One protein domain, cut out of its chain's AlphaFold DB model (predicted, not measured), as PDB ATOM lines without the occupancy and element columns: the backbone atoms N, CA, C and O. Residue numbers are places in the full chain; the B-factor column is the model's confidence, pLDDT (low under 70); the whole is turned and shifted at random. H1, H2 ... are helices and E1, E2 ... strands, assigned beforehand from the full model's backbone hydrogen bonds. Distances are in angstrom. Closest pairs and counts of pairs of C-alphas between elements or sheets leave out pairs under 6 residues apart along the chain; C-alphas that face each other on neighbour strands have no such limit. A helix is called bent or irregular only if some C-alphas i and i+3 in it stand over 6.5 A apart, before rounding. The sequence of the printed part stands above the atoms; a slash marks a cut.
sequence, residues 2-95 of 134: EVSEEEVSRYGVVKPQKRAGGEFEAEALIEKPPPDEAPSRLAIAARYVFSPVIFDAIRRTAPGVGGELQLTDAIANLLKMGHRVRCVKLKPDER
ATOM      1  N   GLU A   2     181.691  99.525 158.664       92.56
ATOM      2  CA  GLU A   2     181.470 100.681 159.541       92.56
ATOM      3  C   GLU A   2     182.678 100.852 160.465       92.56
ATOM      4  O   GLU A   2     183.203  99.850 160.946       92.56
ATOM      5  N   VAL A   3     183.150 102.085 160.650       92.25
ATOM      6  CA  VAL A   3     184.362 102.396 161.436       92.25
ATOM      7  C   VAL A   3     184.070 103.368 162.569       92.25
ATOM      8  O   VAL A   3     182.966 103.926 162.651       92.25
ATOM      9  N   SER A   4     185.042 103.549 163.465       92.69
ATOM     10  CA  SER A   4     185.010 104.626 164.454       92.69
ATOM     11  C   SER A   4     185.062 106.012 163.786       92.69
ATOM     12  O   SER A   4     185.430 106.128 162.616       92.69
ATOM     13  N   GLU A   5     184.660 107.069 164.495       92.25
ATOM     14  CA  GLU A   5     184.784 108.439 163.968       92.25
ATOM     15  C   GLU A   5     186.260 108.831 163.837       92.25
ATOM     16  O   GLU A   5     186.681 109.397 162.837       92.25
ATOM     17  N   GLU A   6     187.078 108.404 164.791       90.19
ATOM     18  CA  GLU A   6     188.523 108.622 164.830       90.19
ATOM     19  C   GLU A   6     189.273 107.856 163.724       90.19
ATOM     20  O   GLU A   6     190.398 108.195 163.353       90.19
ATOM     21  N   GLU A   7     188.665 106.792 163.199       90.69
ATOM     22  CA  GLU A   7     189.222 105.967 162.131       90.69
ATOM     23  C   GLU A   7     188.797 106.421 160.731       90.69
ATOM     24  O   GLU A   7     189.418 106.003 159.752       90.69
ATOM     25  N   VAL A   8     187.771 107.268 160.606       94.12
ATOM     26  CA  VAL A   8     187.136 107.585 159.316       94.12
ATOM     27  C   VAL A   8     188.111 108.210 158.315       94.12
ATOM     28  O   VAL A   8     188.143 107.811 157.151       94.12
ATOM     29  N   SER A   9     189.007 109.077 158.788       94.25
ATOM     30  CA  SER A   9     190.021 109.757 157.969       94.25
ATOM     31  C   SER A   9     191.134 108.845 157.460       94.25
ATOM     32  O   SER A   9     191.991 109.276 156.694       94.25
ATOM     33  N   ARG A  10     191.152 107.569 157.862       92.19
ATOM     34  CA  ARG A  10     192.113 106.577 157.356       92.19
ATOM     35  C   ARG A  10     191.656 105.949 156.039       92.19
ATOM     36  O   ARG A  10     192.451 105.266 155.394       92.19
ATOM     37  N   TYR A  11     190.400 106.161 155.646       94.94
ATOM     38  CA  TYR A  11     189.743 105.415 154.578       94.94
ATOM     39  C   TYR A  11     189.073 106.317 153.547       94.94
ATOM     40  O   TYR A  11     188.673 107.439 153.840       94.94
ATOM     41  N   GLY A  12     188.848 105.774 152.350       96.88
ATOM     42  CA  GLY A  12     187.785 106.265 151.483       96.88
ATOM     43  C   GLY A  12     186.415 105.974 152.103       96.88
ATOM     44  O   GLY A  12     186.172 104.869 152.602       96.88
ATOM     45  N   VAL A  13     185.525 106.961 152.077       97.75
ATOM     46  CA  VAL A  13     184.213 106.939 152.735       97.75
ATOM     47  C   VAL A  13     183.112 107.087 151.701       97.75
ATOM     48  O   VAL A  13     183.194 107.919 150.798       97.75
ATOM     49  N   VAL A  14     182.060 106.286 151.841       97.56
ATOM     50  CA  VAL A  14     180.913 106.292 150.931       97.56
ATOM     51  C   VAL A  14     179.759 107.086 151.534       97.56
ATOM     52  O   VAL A  14     179.330 106.817 152.655       97.56
ATOM     53  N   LYS A  15     179.181 108.006 150.763       97.50
ATOM     54  CA  LYS A  15     177.857 108.574 151.028       97.50
ATOM     55  C   LYS A  15     176.804 107.713 150.323       97.50
ATOM     56  O   LYS A  15     176.846 107.622 149.095       97.50
ATOM     57  N   PRO A  16     175.880 107.051 151.031       96.88
ATOM     58  CA  PRO A  16     174.838 106.257 150.388       96.88
ATOM     59  C   PRO A  16     173.695 107.161 149.882       96.88
ATOM     60  O   PRO A  16     173.330 108.113 150.564       96.88
ATOM     61  N   GLN A  17     173.084 106.855 148.728       93.00
ATOM     62  CA  GLN A  17     171.946 107.642 148.194       93.00
ATOM     63  C   GLN A  17     170.696 107.598 149.088       93.00
ATOM     64  O   GLN A  17     169.842 108.481 149.049       93.00
ATOM     65  N   LYS A  18     170.544 106.513 149.847       91.62
ATOM     66  CA  LYS A  18     169.457 106.267 150.802       91.62
ATOM     67  C   LYS A  18     170.051 105.641 152.058       91.62
ATOM     68  O   LYS A  18     171.260 105.449 152.154       91.62
ATOM     69  N   ARG A  19     169.209 105.257 153.021       86.75
ATOM     70  CA  ARG A  19     169.664 104.468 154.171       86.75
ATOM     71  C   ARG A  19     170.393 103.208 153.685       86.75
ATOM     72  O   ARG A  19     169.823 102.415 152.938       86.75
ATOM     73  N   ALA A  20     171.642 103.040 154.113       84.56
ATOM     74  CA  ALA A  20     172.464 101.901 153.725       84.56
ATOM     75  C   ALA A  20     171.936 100.606 154.365       84.56
ATOM     76  O   ALA A  20     171.954 100.460 155.590       84.56
ATOM     77  N   GLY A  21     171.459  99.684 153.526       89.62
ATOM     78  CA  GLY A  21     171.169  98.297 153.898       89.62
ATOM     79  C   GLY A  21     172.394  97.392 153.720       89.62
ATOM     80  O   GLY A  21     173.529  97.869 153.691       89.62
ATOM     81  N   GLY A  22     172.166  96.082 153.570       92.56
ATOM     82  CA  GLY A  22     173.227  95.135 153.194       92.56
ATOM     83  C   GLY A  22     173.825  95.439 151.814       92.56
ATOM     84  O   GLY A  22     175.027  95.299 151.615       92.56
ATOM     85  N   GLU A  23     173.004  95.959 150.902       95.31
ATOM     86  CA  GLU A  23     173.412  96.476 149.597       95.31
ATOM     87  C   GLU A  23     172.789  97.856 149.370       95.31
ATOM     88  O   GLU A  23     171.665  98.117 149.809       95.31
ATOM     89  N   PHE A  24     173.513  98.756 148.708       96.50
ATOM     90  CA  PHE A  24     173.036 100.111 148.416       96.50
ATOM     91  C   PHE A  24     173.796 100.750 147.245       96.50
ATOM     92  O   PHE A  24     174.878 100.299 146.872       96.50
ATOM     93  N   GLU A  25     173.239 101.815 146.660       97.38
ATOM     94  CA  GLU A  25     173.937 102.648 145.671       97.38
ATOM     95  C   GLU A  25     174.647 103.827 146.355       97.38
ATOM     96  O   GLU A  25     174.100 104.459 147.269       97.38
ATOM     97  N   ALA A  26     175.870 104.126 145.913       97.50
ATOM     98  CA  ALA A  26     176.623 105.289 146.370       97.50
ATOM     99  C   ALA A  26     176.137 106.570 145.675       97.50
ATOM    100  O   ALA A  26     175.904 106.597 144.466       97.50
ATOM    101  N   GLU A  27     176.005 107.641 146.452       97.56
ATOM    102  CA  GLU A  27     175.794 109.008 145.966       97.56
ATOM    103  C   GLU A  27     177.130 109.711 145.729       97.56
ATOM    104  O   GLU A  27     177.299 110.415 144.740       97.56
ATOM    105  N   ALA A  28     178.086 109.502 146.636       97.12
ATOM    106  CA  ALA A  28     179.424 110.068 146.559       97.12
ATOM    107  C   ALA A  28     180.439 109.161 147.261       97.12
ATOM    108  O   ALA A  28     180.082 108.349 148.120       97.12
ATOM    109  N   LEU A  29     181.707 109.315 146.894       96.94
ATOM    110  CA  LEU A  29     182.844 108.728 147.592       96.94
ATOM    111  C   LEU A  29     183.864 109.839 147.837       96.94
ATOM    112  O   LEU A  29     184.058 110.680 146.960       96.94
ATOM    113  N   ILE A  30     184.479 109.846 149.018       96.94
ATOM    114  CA  ILE A  30     185.459 110.860 149.426       96.94
ATOM    115  C   ILE A  30     186.677 110.146 150.007       96.94
ATOM    116  O   ILE A  30     186.522 109.305 150.890       96.94
ATOM    117  N   GLU A  31     187.875 110.443 149.503       97.12
ATOM    118  CA  GLU A  31     189.118 109.858 150.014       97.12
ATOM    119  C   GLU A  31     189.556 110.558 151.303       97.12
ATOM    120  O   GLU A  31     189.785 111.766 151.293       97.12
ATOM    121  N   LYS A  32     189.703 109.790 152.393       95.31
ATOM    122  CA  LYS A  32     190.282 110.233 153.674       95.31
ATOM    123  C   LYS A  32     189.732 111.583 154.166       95.31
ATOM    124  O   LYS A  32     190.521 112.483 154.459       95.31
ATOM    125  N   PRO A  33     188.396 111.750 154.256       96.31
ATOM    126  CA  PRO A  33     187.824 113.008 154.713       96.31
ATOM    127  C   PRO A  33     188.215 113.290 156.172       96.31
ATOM    128  O   PRO A  33     188.358 112.348 156.965       96.31
ATOM    129  N   PRO A  34     188.334 114.567 156.563       95.25
ATOM    130  CA  PRO A  34     188.285 114.966 157.967       95.25
ATOM    131  C   PRO A  34     187.048 114.378 158.672       95.25
ATOM    132  O   PRO A  34     186.019 114.190 158.013       95.25
ATOM    133  N   PRO A  35     187.101 114.065 159.982       94.12
ATOM    134  CA  PRO A  35     185.972 113.430 160.665       94.12
ATOM    135  C   PRO A  35     184.676 114.247 160.618       94.12
ATOM    136  O   PRO A  35     183.597 113.683 160.452       94.12
ATOM    137  N   ASP A  36     184.792 115.568 160.687       94.31
ATOM    138  CA  ASP A  36     183.698 116.539 160.615       94.31
ATOM    139  C   ASP A  36     183.119 116.721 159.201       94.31
ATOM    140  O   ASP A  36     181.972 117.141 159.050       94.31
ATOM    141  N   GLU A  37     183.872 116.350 158.167       94.12
ATOM    142  CA  GLU A  37     183.432 116.378 156.767       94.12
ATOM    143  C   GLU A  37     183.001 114.995 156.248       94.12
ATOM    144  O   GLU A  37     182.530 114.858 155.112       94.12
ATOM    145  N   ALA A  38     183.150 113.945 157.061       95.69
ATOM    146  CA  ALA A  38     182.830 112.587 156.656       95.69
ATOM    147  C   ALA A  38     181.311 112.424 156.436       95.69
ATOM    148  O   ALA A  38     180.514 112.578 157.363       95.69
ATOM    149  N   PRO A  39     180.859 112.033 155.228       95.00
ATOM    150  CA  PRO A  39     179.431 111.993 154.908       95.00
ATOM    151  C   PRO A  39     178.714 110.784 155.528       95.00
ATOM    152  O   PRO A  39     177.489 110.677 155.464       95.00
ATOM    153  N   SER A  40     179.476 109.826 156.058       96.25
ATOM    154  CA  SER A  40     179.002 108.673 156.816       96.25
ATOM    155  C   SER A  40     180.181 108.007 157.541       96.25
ATOM    156  O   SER A  40     181.330 108.409 157.382       96.25
ATOM    157  N   ARG A  41     179.913 106.921 158.276       95.44
ATOM    158  CA  ARG A  41     180.942 106.035 158.854       95.44
ATOM    159  C   ARG A  41     181.219 104.794 157.996       95.44
ATOM    160  O   ARG A  41     181.811 103.825 158.469       95.44
ATOM    161  N   LEU A  42     180.756 104.781 156.742       96.25
ATOM    162  CA  LEU A  42     180.891 103.652 155.818       96.25
ATOM    163  C   LEU A  42     182.220 103.725 155.058       96.25
ATOM    164  O   LEU A  42     182.301 104.280 153.963       96.25
ATOM    165  N   ALA A  43     183.250 103.112 155.631       96.12
ATOM    166  CA  ALA A  43     184.567 102.990 155.022       96.12
ATOM    167  C   ALA A  43     184.629 101.875 153.962       96.12
ATOM    168  O   ALA A  43     184.026 100.796 154.101       96.12
ATOM    169  N   ILE A  44     185.409 102.116 152.911       95.81
ATOM    170  CA  ILE A  44     185.655 101.167 151.823       95.81
ATOM    171  C   ILE A  44     186.632 100.080 152.291       95.81
ATOM    172  O   ILE A  44     187.734 100.356 152.751       95.81
ATOM    173  N   ALA A  45     186.249  98.810 152.138       92.81
ATOM    174  CA  ALA A  45     187.039  97.665 152.607       92.81
ATOM    175  C   ALA A  45     188.176  97.232 151.650       92.81
ATOM    176  O   ALA A  45     188.788  96.187 151.864       92.81
ATOM    177  N   ALA A  46     188.445  98.007 150.594       91.69
ATOM    178  CA  ALA A  46     189.411  97.703 149.533       91.69
ATOM    179  C   ALA A  46     189.147  96.364 148.808       91.69
ATOM    180  O   ALA A  46     190.045  95.544 148.589       91.69
ATOM    181  N   ARG A  47     187.881  96.127 148.447       95.25
ATOM    182  CA  ARG A  47     187.443  95.028 147.578       95.25
ATOM    183  C   ARG A  47     186.563  95.617 146.489       95.25
ATOM    184  O   ARG A  47     185.577  96.278 146.799       95.25
ATOM    185  N   TYR A  48     186.945  95.397 145.238       96.88
ATOM    186  CA  TYR A  48     186.319  96.052 144.099       96.88
ATOM    187  C   TYR A  48     186.079  95.060 142.973       96.88
ATOM    188  O   TYR A  48     186.909  94.192 142.710       96.88
ATOM    189  N   VAL A  49     184.958  95.241 142.284       97.62
ATOM    190  CA  VAL A  49     184.664  94.594 141.008       97.62
ATOM    191  C   VAL A  49     184.297  95.712 140.047       97.62
ATOM    192  O   VAL A  49     183.320  96.426 140.273       97.62
ATOM    193  N   PHE A  50     185.099  95.894 139.001       97.69
ATOM    194  CA  PHE A  50     184.925  96.993 138.059       97.69
ATOM    195  C   PHE A  50     184.572  96.493 136.666       97.69
ATOM    196  O   PHE A  50     185.141  95.525 136.165       97.69
ATOM    197  N   SER A  51     183.673  97.226 136.015       96.44
ATOM    198  CA  SER A  51     183.598  97.232 134.556       96.44
ATOM    199  C   SER A  51     184.842  97.937 133.985       96.44
ATOM    200  O   SER A  51     185.338  98.867 134.631       96.44
ATOM    201  N   PRO A  52     185.322  97.580 132.774       97.75
ATOM    202  CA  PRO A  52     186.474  98.227 132.134       97.75
ATOM    203  C   PRO A  52     186.392  99.758 132.031       97.75
ATOM    204  O   PRO A  52     187.424 100.418 131.942       97.75
ATOM    205  N   VAL A  53     185.191 100.341 132.108       97.25
ATOM    206  CA  VAL A  53     184.987 101.801 132.124       97.25
ATOM    207  C   VAL A  53     185.758 102.521 133.244       97.25
ATOM    208  O   VAL A  53     186.059 103.706 133.117       97.25
ATOM    209  N   ILE A  54     186.148 101.820 134.318       97.94
ATOM    210  CA  ILE A  54     187.009 102.385 135.369       97.94
ATOM    211  C   ILE A  54     188.324 102.944 134.812       97.94
ATOM    212  O   ILE A  54     188.814 103.950 135.315       97.94
ATOM    213  N   PHE A  55     188.884 102.349 133.754       98.12
ATOM    214  CA  PHE A  55     190.144 102.821 133.178       98.12
ATOM    215  C   PHE A  55     190.007 104.212 132.555       98.12
ATOM    216  O   PHE A  55     190.933 105.015 132.654       98.12
ATOM    217  N   ASP A  56     188.852 104.535 131.970       97.75
ATOM    218  CA  ASP A  56     188.585 105.876 131.445       97.75
ATOM    219  C   ASP A  56     188.494 106.904 132.574       97.75
ATOM    220  O   ASP A  56     189.030 108.006 132.446       97.75
ATOM    221  N   ALA A  57     187.874 106.530 133.695       97.69
ATOM    222  CA  ALA A  57     187.810 107.379 134.877       97.69
ATOM    223  C   ALA A  57     189.193 107.592 135.508       97.69
ATOM    224  O   ALA A  57     189.537 108.732 135.804       97.69
ATOM    225  N   ILE A  58     190.013 106.539 135.622       97.94
ATOM    226  CA  ILE A  58     191.392 106.622 136.136       97.94
ATOM    227  C   ILE A  58     192.237 107.581 135.290       97.94
ATOM    228  O   ILE A  58     192.932 108.424 135.847       97.94
ATOM    229  N   ARG A  59     192.157 107.510 133.952       97.44
ATOM    230  CA  ARG A  59     192.915 108.421 133.069       97.44
ATOM    231  C   ARG A  59     192.531 109.895 133.240       97.44
ATOM    232  O   ARG A  59     193.316 110.763 132.879       97.44
ATOM    233  N   ARG A  60     191.326 110.175 133.743       96.00
ATOM    234  CA  ARG A  60     190.809 111.530 134.002       96.00
ATOM    235  C   ARG A  60     191.009 111.979 135.448       96.00
ATOM    236  O   ARG A  60     190.692 113.123 135.769       96.00
ATOM    237  N   THR A  61     191.489 111.100 136.322       97.81
ATOM    238  CA  THR A  61     191.745 111.424 137.722       97.81
ATOM    239  C   THR A  61     192.993 112.291 137.825       97.81
ATOM    240  O   THR A  61     194.050 111.940 137.307       97.81
ATOM    241  N   ALA A  62     192.857 113.437 138.487       96.56
ATOM    242  CA  ALA A  62     193.981 114.281 138.863       96.56
ATOM    243  C   ALA A  62     194.580 113.802 140.200       96.56
ATOM    244  O   ALA A  62     193.882 113.133 140.964       96.56
ATOM    245  N   PRO A  63     195.844 114.144 140.507       97.12
ATOM    246  CA  PRO A  63     196.417 113.904 141.827       97.12
ATOM    247  C   PRO A  63     195.550 114.496 142.946       97.12
ATOM    248  O   PRO A  63     195.164 115.662 142.879       97.12
ATOM    249  N   GLY A  64     195.252 113.681 143.954       94.50
ATOM    250  CA  GLY A  64     194.430 114.027 145.110       94.50
ATOM    251  C   GLY A  64     195.249 114.057 146.399       94.50
ATOM    252  O   GLY A  64     196.335 114.643 146.459       94.50
ATOM    253  N   VAL A  65     194.730 113.408 147.446       90.88
ATOM    254  CA  VAL A  65     195.395 113.311 148.755       90.88
ATOM    255  C   VAL A  65     196.814 112.757 148.593       90.88
ATOM    256  O   VAL A  65     197.019 111.723 147.958       90.88
ATOM    257  N   GLY A  66     197.794 113.463 149.163       92.25
ATOM    258  CA  GLY A  66     199.209 113.085 149.098       92.25
ATOM    259  C   GLY A  66     199.872 113.286 147.730       92.25
ATOM    260  O   GLY A  66     201.006 112.853 147.553       92.25
ATOM    261  N   GLY A  67     199.200 113.924 146.764       95.12
ATOM    262  CA  GLY A  67     199.712 114.062 145.396       95.12
ATOM    263  C   GLY A  67     199.641 112.765 144.581       95.12
ATOM    264  O   GLY A  67     200.274 112.659 143.533       95.12
ATOM    265  N   GLU A  68     198.873 111.780 145.045       96.75
ATOM    266  CA  GLU A  68     198.702 110.485 144.388       96.75
ATOM    267  C   GLU A  68     197.414 110.432 143.560       96.75
ATOM    268  O   GLU A  68     196.434 111.121 143.845       96.75
ATOM    269  N   LEU A  69     197.383 109.558 142.553       96.81
ATOM    270  CA  LEU A  69     196.156 109.226 141.828       96.81
ATOM    271  C   LEU A  69     195.312 108.258 142.663       96.81
ATOM    272  O   LEU A  69     195.566 107.052 142.679       96.81
ATOM    273  N   GLN A  70     194.297 108.781 143.347       97.50
ATOM    274  CA  GLN A  70     193.462 107.983 144.239       97.50
ATOM    275  C   GLN A  70     192.390 107.213 143.461       97.50
ATOM    276  O   GLN A  70     191.634 107.768 142.657       97.50
ATOM    277  N   LEU A  71     192.269 105.911 143.735       97.38
ATOM    278  CA  LEU A  71     191.224 105.082 143.127       97.38
ATOM    279  C   LEU A  71     189.821 105.554 143.547       97.38
ATOM    280  O   LEU A  71     188.899 105.519 142.736       97.38
ATOM    281  N   THR A  72     189.663 106.043 144.778       97.38
ATOM    282  CA  THR A  72     188.401 106.611 145.277       97.38
ATOM    283  C   THR A  72     187.933 107.788 144.420       97.38
ATOM    284  O   THR A  72     186.760 107.837 144.050       97.38
ATOM    285  N   ASP A  73     188.851 108.662 143.997       97.62
ATOM    286  CA  ASP A  73     188.541 109.790 143.113       97.62
ATOM    287  C   ASP A  73     188.147 109.317 141.707       97.62
ATOM    288  O   ASP A  73     187.218 109.855 141.099       97.62
ATOM    289  N   ALA A  74     188.776 108.251 141.198       97.94
ATOM    290  CA  ALA A  74     188.361 107.626 139.940       97.94
ATOM    291  C   ALA A  74     186.937 107.043 140.026       97.94
ATOM    292  O   ALA A  74     186.139 107.205 139.100       97.94
ATOM    293  N   ILE A  75     186.572 106.411 141.142       97.88
ATOM    294  CA  ILE A  75     185.205 105.911 141.357       97.88
ATOM    295  C   ILE A  75     184.215 107.081 141.476       97.88
ATOM    296  O   ILE A  75     183.121 107.022 140.914       97.88
ATOM    297  N   ALA A  76     184.597 108.176 142.137       97.19
ATOM    298  CA  ALA A  76     183.786 109.392 142.176       97.19
ATOM    299  C   ALA A  76     183.590 109.998 140.771       97.19
ATOM    300  O   ALA A  76     182.501 110.471 140.440       97.19
ATOM    301  N   ASN A  77     184.603 109.927 139.903       97.06
ATOM    302  CA  ASN A  77     184.484 110.337 138.504       97.06
ATOM    303  C   ASN A  77     183.508 109.452 137.714       97.06
ATOM    304  O   ASN A  77     182.753 109.983 136.902       97.06
ATOM    305  N   LEU A  78     183.440 108.144 137.989       97.19
ATOM    306  CA  LEU A  78     182.418 107.278 137.386       97.19
ATOM    307  C   LEU A  78     180.997 107.752 137.712       97.19
ATOM    308  O   LEU A  78     180.156 107.792 136.814       97.19
ATOM    309  N   LEU A  79     180.741 108.158 138.960       96.81
ATOM    310  CA  LEU A  79     179.444 108.717 139.355       96.81
ATOM    311  C   LEU A  79     179.127 110.004 138.580       96.81
ATOM    312  O   LEU A  79     178.033 110.145 138.038       96.81
ATOM    313  N   LYS A  80     180.103 110.912 138.447       96.31
ATOM    314  CA  LYS A  80     179.961 112.154 137.659       96.31
ATOM    315  C   LYS A  80     179.710 111.891 136.170       96.31
ATOM    316  O   LYS A  80     179.038 112.678 135.513       96.31
ATOM    317  N   MET A  81     180.228 110.784 135.640       95.56
ATOM    318  CA  MET A  81     179.990 110.323 134.267       95.56
ATOM    319  C   MET A  81     178.615 109.652 134.081       95.56
ATOM    320  O   MET A  81     178.293 109.229 132.974       95.56
ATOM    321  N   GLY A  82     177.800 109.547 135.137       96.44
ATOM    322  CA  GLY A  82     176.466 108.939 135.094       96.44
ATOM    323  C   GLY A  82     176.456 107.421 135.286       96.44
ATOM    324  O   GLY A  82     175.406 106.791 135.140       96.44
ATOM    325  N   HIS A  83     177.596 106.809 135.623       97.44
ATOM    326  CA  HIS A  83     177.636 105.397 135.998       97.44
ATOM    327  C   HIS A  83     177.175 105.204 137.443       97.44
ATOM    328  O   HIS A  83     177.271 106.099 138.278       97.44
ATOM    329  N   ARG A  84     176.694 103.999 137.753       96.38
ATOM    330  CA  ARG A  84     176.264 103.628 139.106       96.38
ATOM    331  C   ARG A  84     177.351 102.847 139.823       96.38
ATOM    332  O   ARG A  84     177.996 101.987 139.223       96.38
ATOM    333  N   VAL A  85     177.477 103.081 141.124       97.50
ATOM    334  CA  VAL A  85     178.359 102.322 142.015       97.50
ATOM    335  C   VAL A  85     177.493 101.627 143.054       97.50
ATOM    336  O   VAL A  85     176.804 102.281 143.836       97.50
ATOM    337  N   ARG A  86     177.509 100.291 143.041       97.19
ATOM    338  CA  ARG A  86     176.838  99.459 144.044       97.19
ATOM    339  C   ARG A  86     177.824  99.063 145.134       97.19
ATOM    340  O   ARG A  86     178.954  98.676 144.845       97.19
ATOM    341  N   CYS A  87     177.376  99.150 146.376       97.31
ATOM    342  CA  CYS A  87     178.146  98.843 147.567       97.31
ATOM    343  C   CYS A  87     177.497  97.684 148.317       97.31
ATOM    344  O   CYS A  87     176.278  97.654 148.481       97.31
ATOM    345  N   VAL A  88     178.330  96.770 148.812       96.50
ATOM    346  CA  VAL A  88     177.929  95.686 149.713       96.50
ATOM    347  C   VAL A  88     178.539  95.976 151.079       96.50
ATOM    348  O   VAL A  88     179.753  96.174 151.199       96.50
ATOM    349  N   LYS A  89     177.703  96.060 152.113       95.25
ATOM    350  CA  LYS A  89     178.153  96.269 153.489       95.25
ATOM    351  C   LYS A  89     178.557  94.918 154.081       95.25
ATOM    352  O   LYS A  89     177.775  93.977 154.034       95.25
ATOM    353  N   LEU A  90     179.755  94.852 154.671       93.50
ATOM    354  CA  LEU A  90     180.136  93.718 155.518       93.50
ATOM    355  C   LEU A  90     179.138  93.580 156.667       93.50
ATOM    356  O   LEU A  90     178.731  94.588 157.263       93.50
ATOM    357  N   LYS A  91     178.755  92.346 156.968       91.19
ATOM    358  CA  LYS A  91     177.865  92.042 158.086       91.19
ATOM    359  C   LYS A  91     178.573  92.288 159.427       91.19
ATOM    360  O   LYS A  91     179.802  92.305 159.473       91.19
ATOM    361  N   PRO A  92     177.827  92.468 160.532       86.88
ATOM    362  CA  PRO A  92     178.425  92.679 161.855       86.88
ATOM    363  C   PRO A  92     179.364  91.553 162.321       86.88
ATOM    364  O   PRO A  92     180.285  91.810 163.089       86.88
ATOM    365  N   ASP A  93     179.139  90.322 161.862       89.12
ATOM    366  CA  ASP A  93     179.955  89.135 162.137       89.12
ATOM    367  C   ASP A  93     181.147  88.968 161.173       89.12
ATOM    368  O   ASP A  93     182.036  88.151 161.411       89.12
ATOM    369  N   GLU A  94     181.221  89.772 160.111       90.62
ATOM    370  CA  GLU A  94     182.314  89.757 159.139       90.62
ATOM    371  C   GLU A  94     183.391  90.776 159.528       90.62
ATOM    372  O   GLU A  94     183.353  91.958 159.165       90.62
ATOM    373  N   ARG A  95     184.403  90.313 160.267       87.81
ATOM    374  CA  ARG A  95     185.516  91.166 160.697       87.81
ATOM    375  C   ARG A  95     186.525  91.389 159.567       87.81
ATOM    376  O   ARG A  95     187.095  90.444 159.027       87.81
TER     377      ARG A  95
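Overview. This is residues 2 to 95 of the 134 residues of the protein "UTP--glucose-1-phosphate uridylyltransferase" of Candidatus Latescibacteria bacterium (UniProt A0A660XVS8). What is the shape? With little regular structure, a small bent antiparallel sheet, E1 E2 E3 in order, has H2 across E2 and H1 beyond H2. What is printed? 94 residues, 33 in named elements, mixed class, run E1 E2 H1 H2 E3; compact, radius of gyration of the C-alphas 13.0 A, spans 36 by 27 by 22 A.

Along the chain. Where are the strands? E2, residues 23 to 31, 20.6 A, bends by 78 degrees at residue 27. E1 is residues 12 to 16, 13.0 A, from C-alpha 12 at (187.785, 106.265, 151.483); E3 is residues 86 to 88, 6.9 A, to C-alpha 88 at (177.929, 95.686, 149.713). And the helices? H2 is residues 71 to 80, 14.4 A; H1 is residues 54 to 59, 8.8 A.

Arrangement. How do strands pair? E2 forms a hairpin with E1, N 13 and O 30 within hydrogen-bond range at 2.8 A, and pairs with E3, N 87 and O 24 at 2.8 A. Where are the helices? H2 is on the sheet, height 6.9 A, closest C-alphas Leu 29 and Ala 76, 5.5 A. H1 touches H2, about perpendicular at 76 degrees, closest C-alphas Ile 58 and Ala 74, 5.0 A; in both, every O i to N i+4 pair is within hydrogen-bond range.

Size, cuts and confidence. How large? The C-alphas farthest apart, Arg 60 and Asp 93, are 37.6 A apart. Any cut or low confidence? The printed part has no cut, and no printed residue is under 70; links E2 to H1 and H1 to H2 are long.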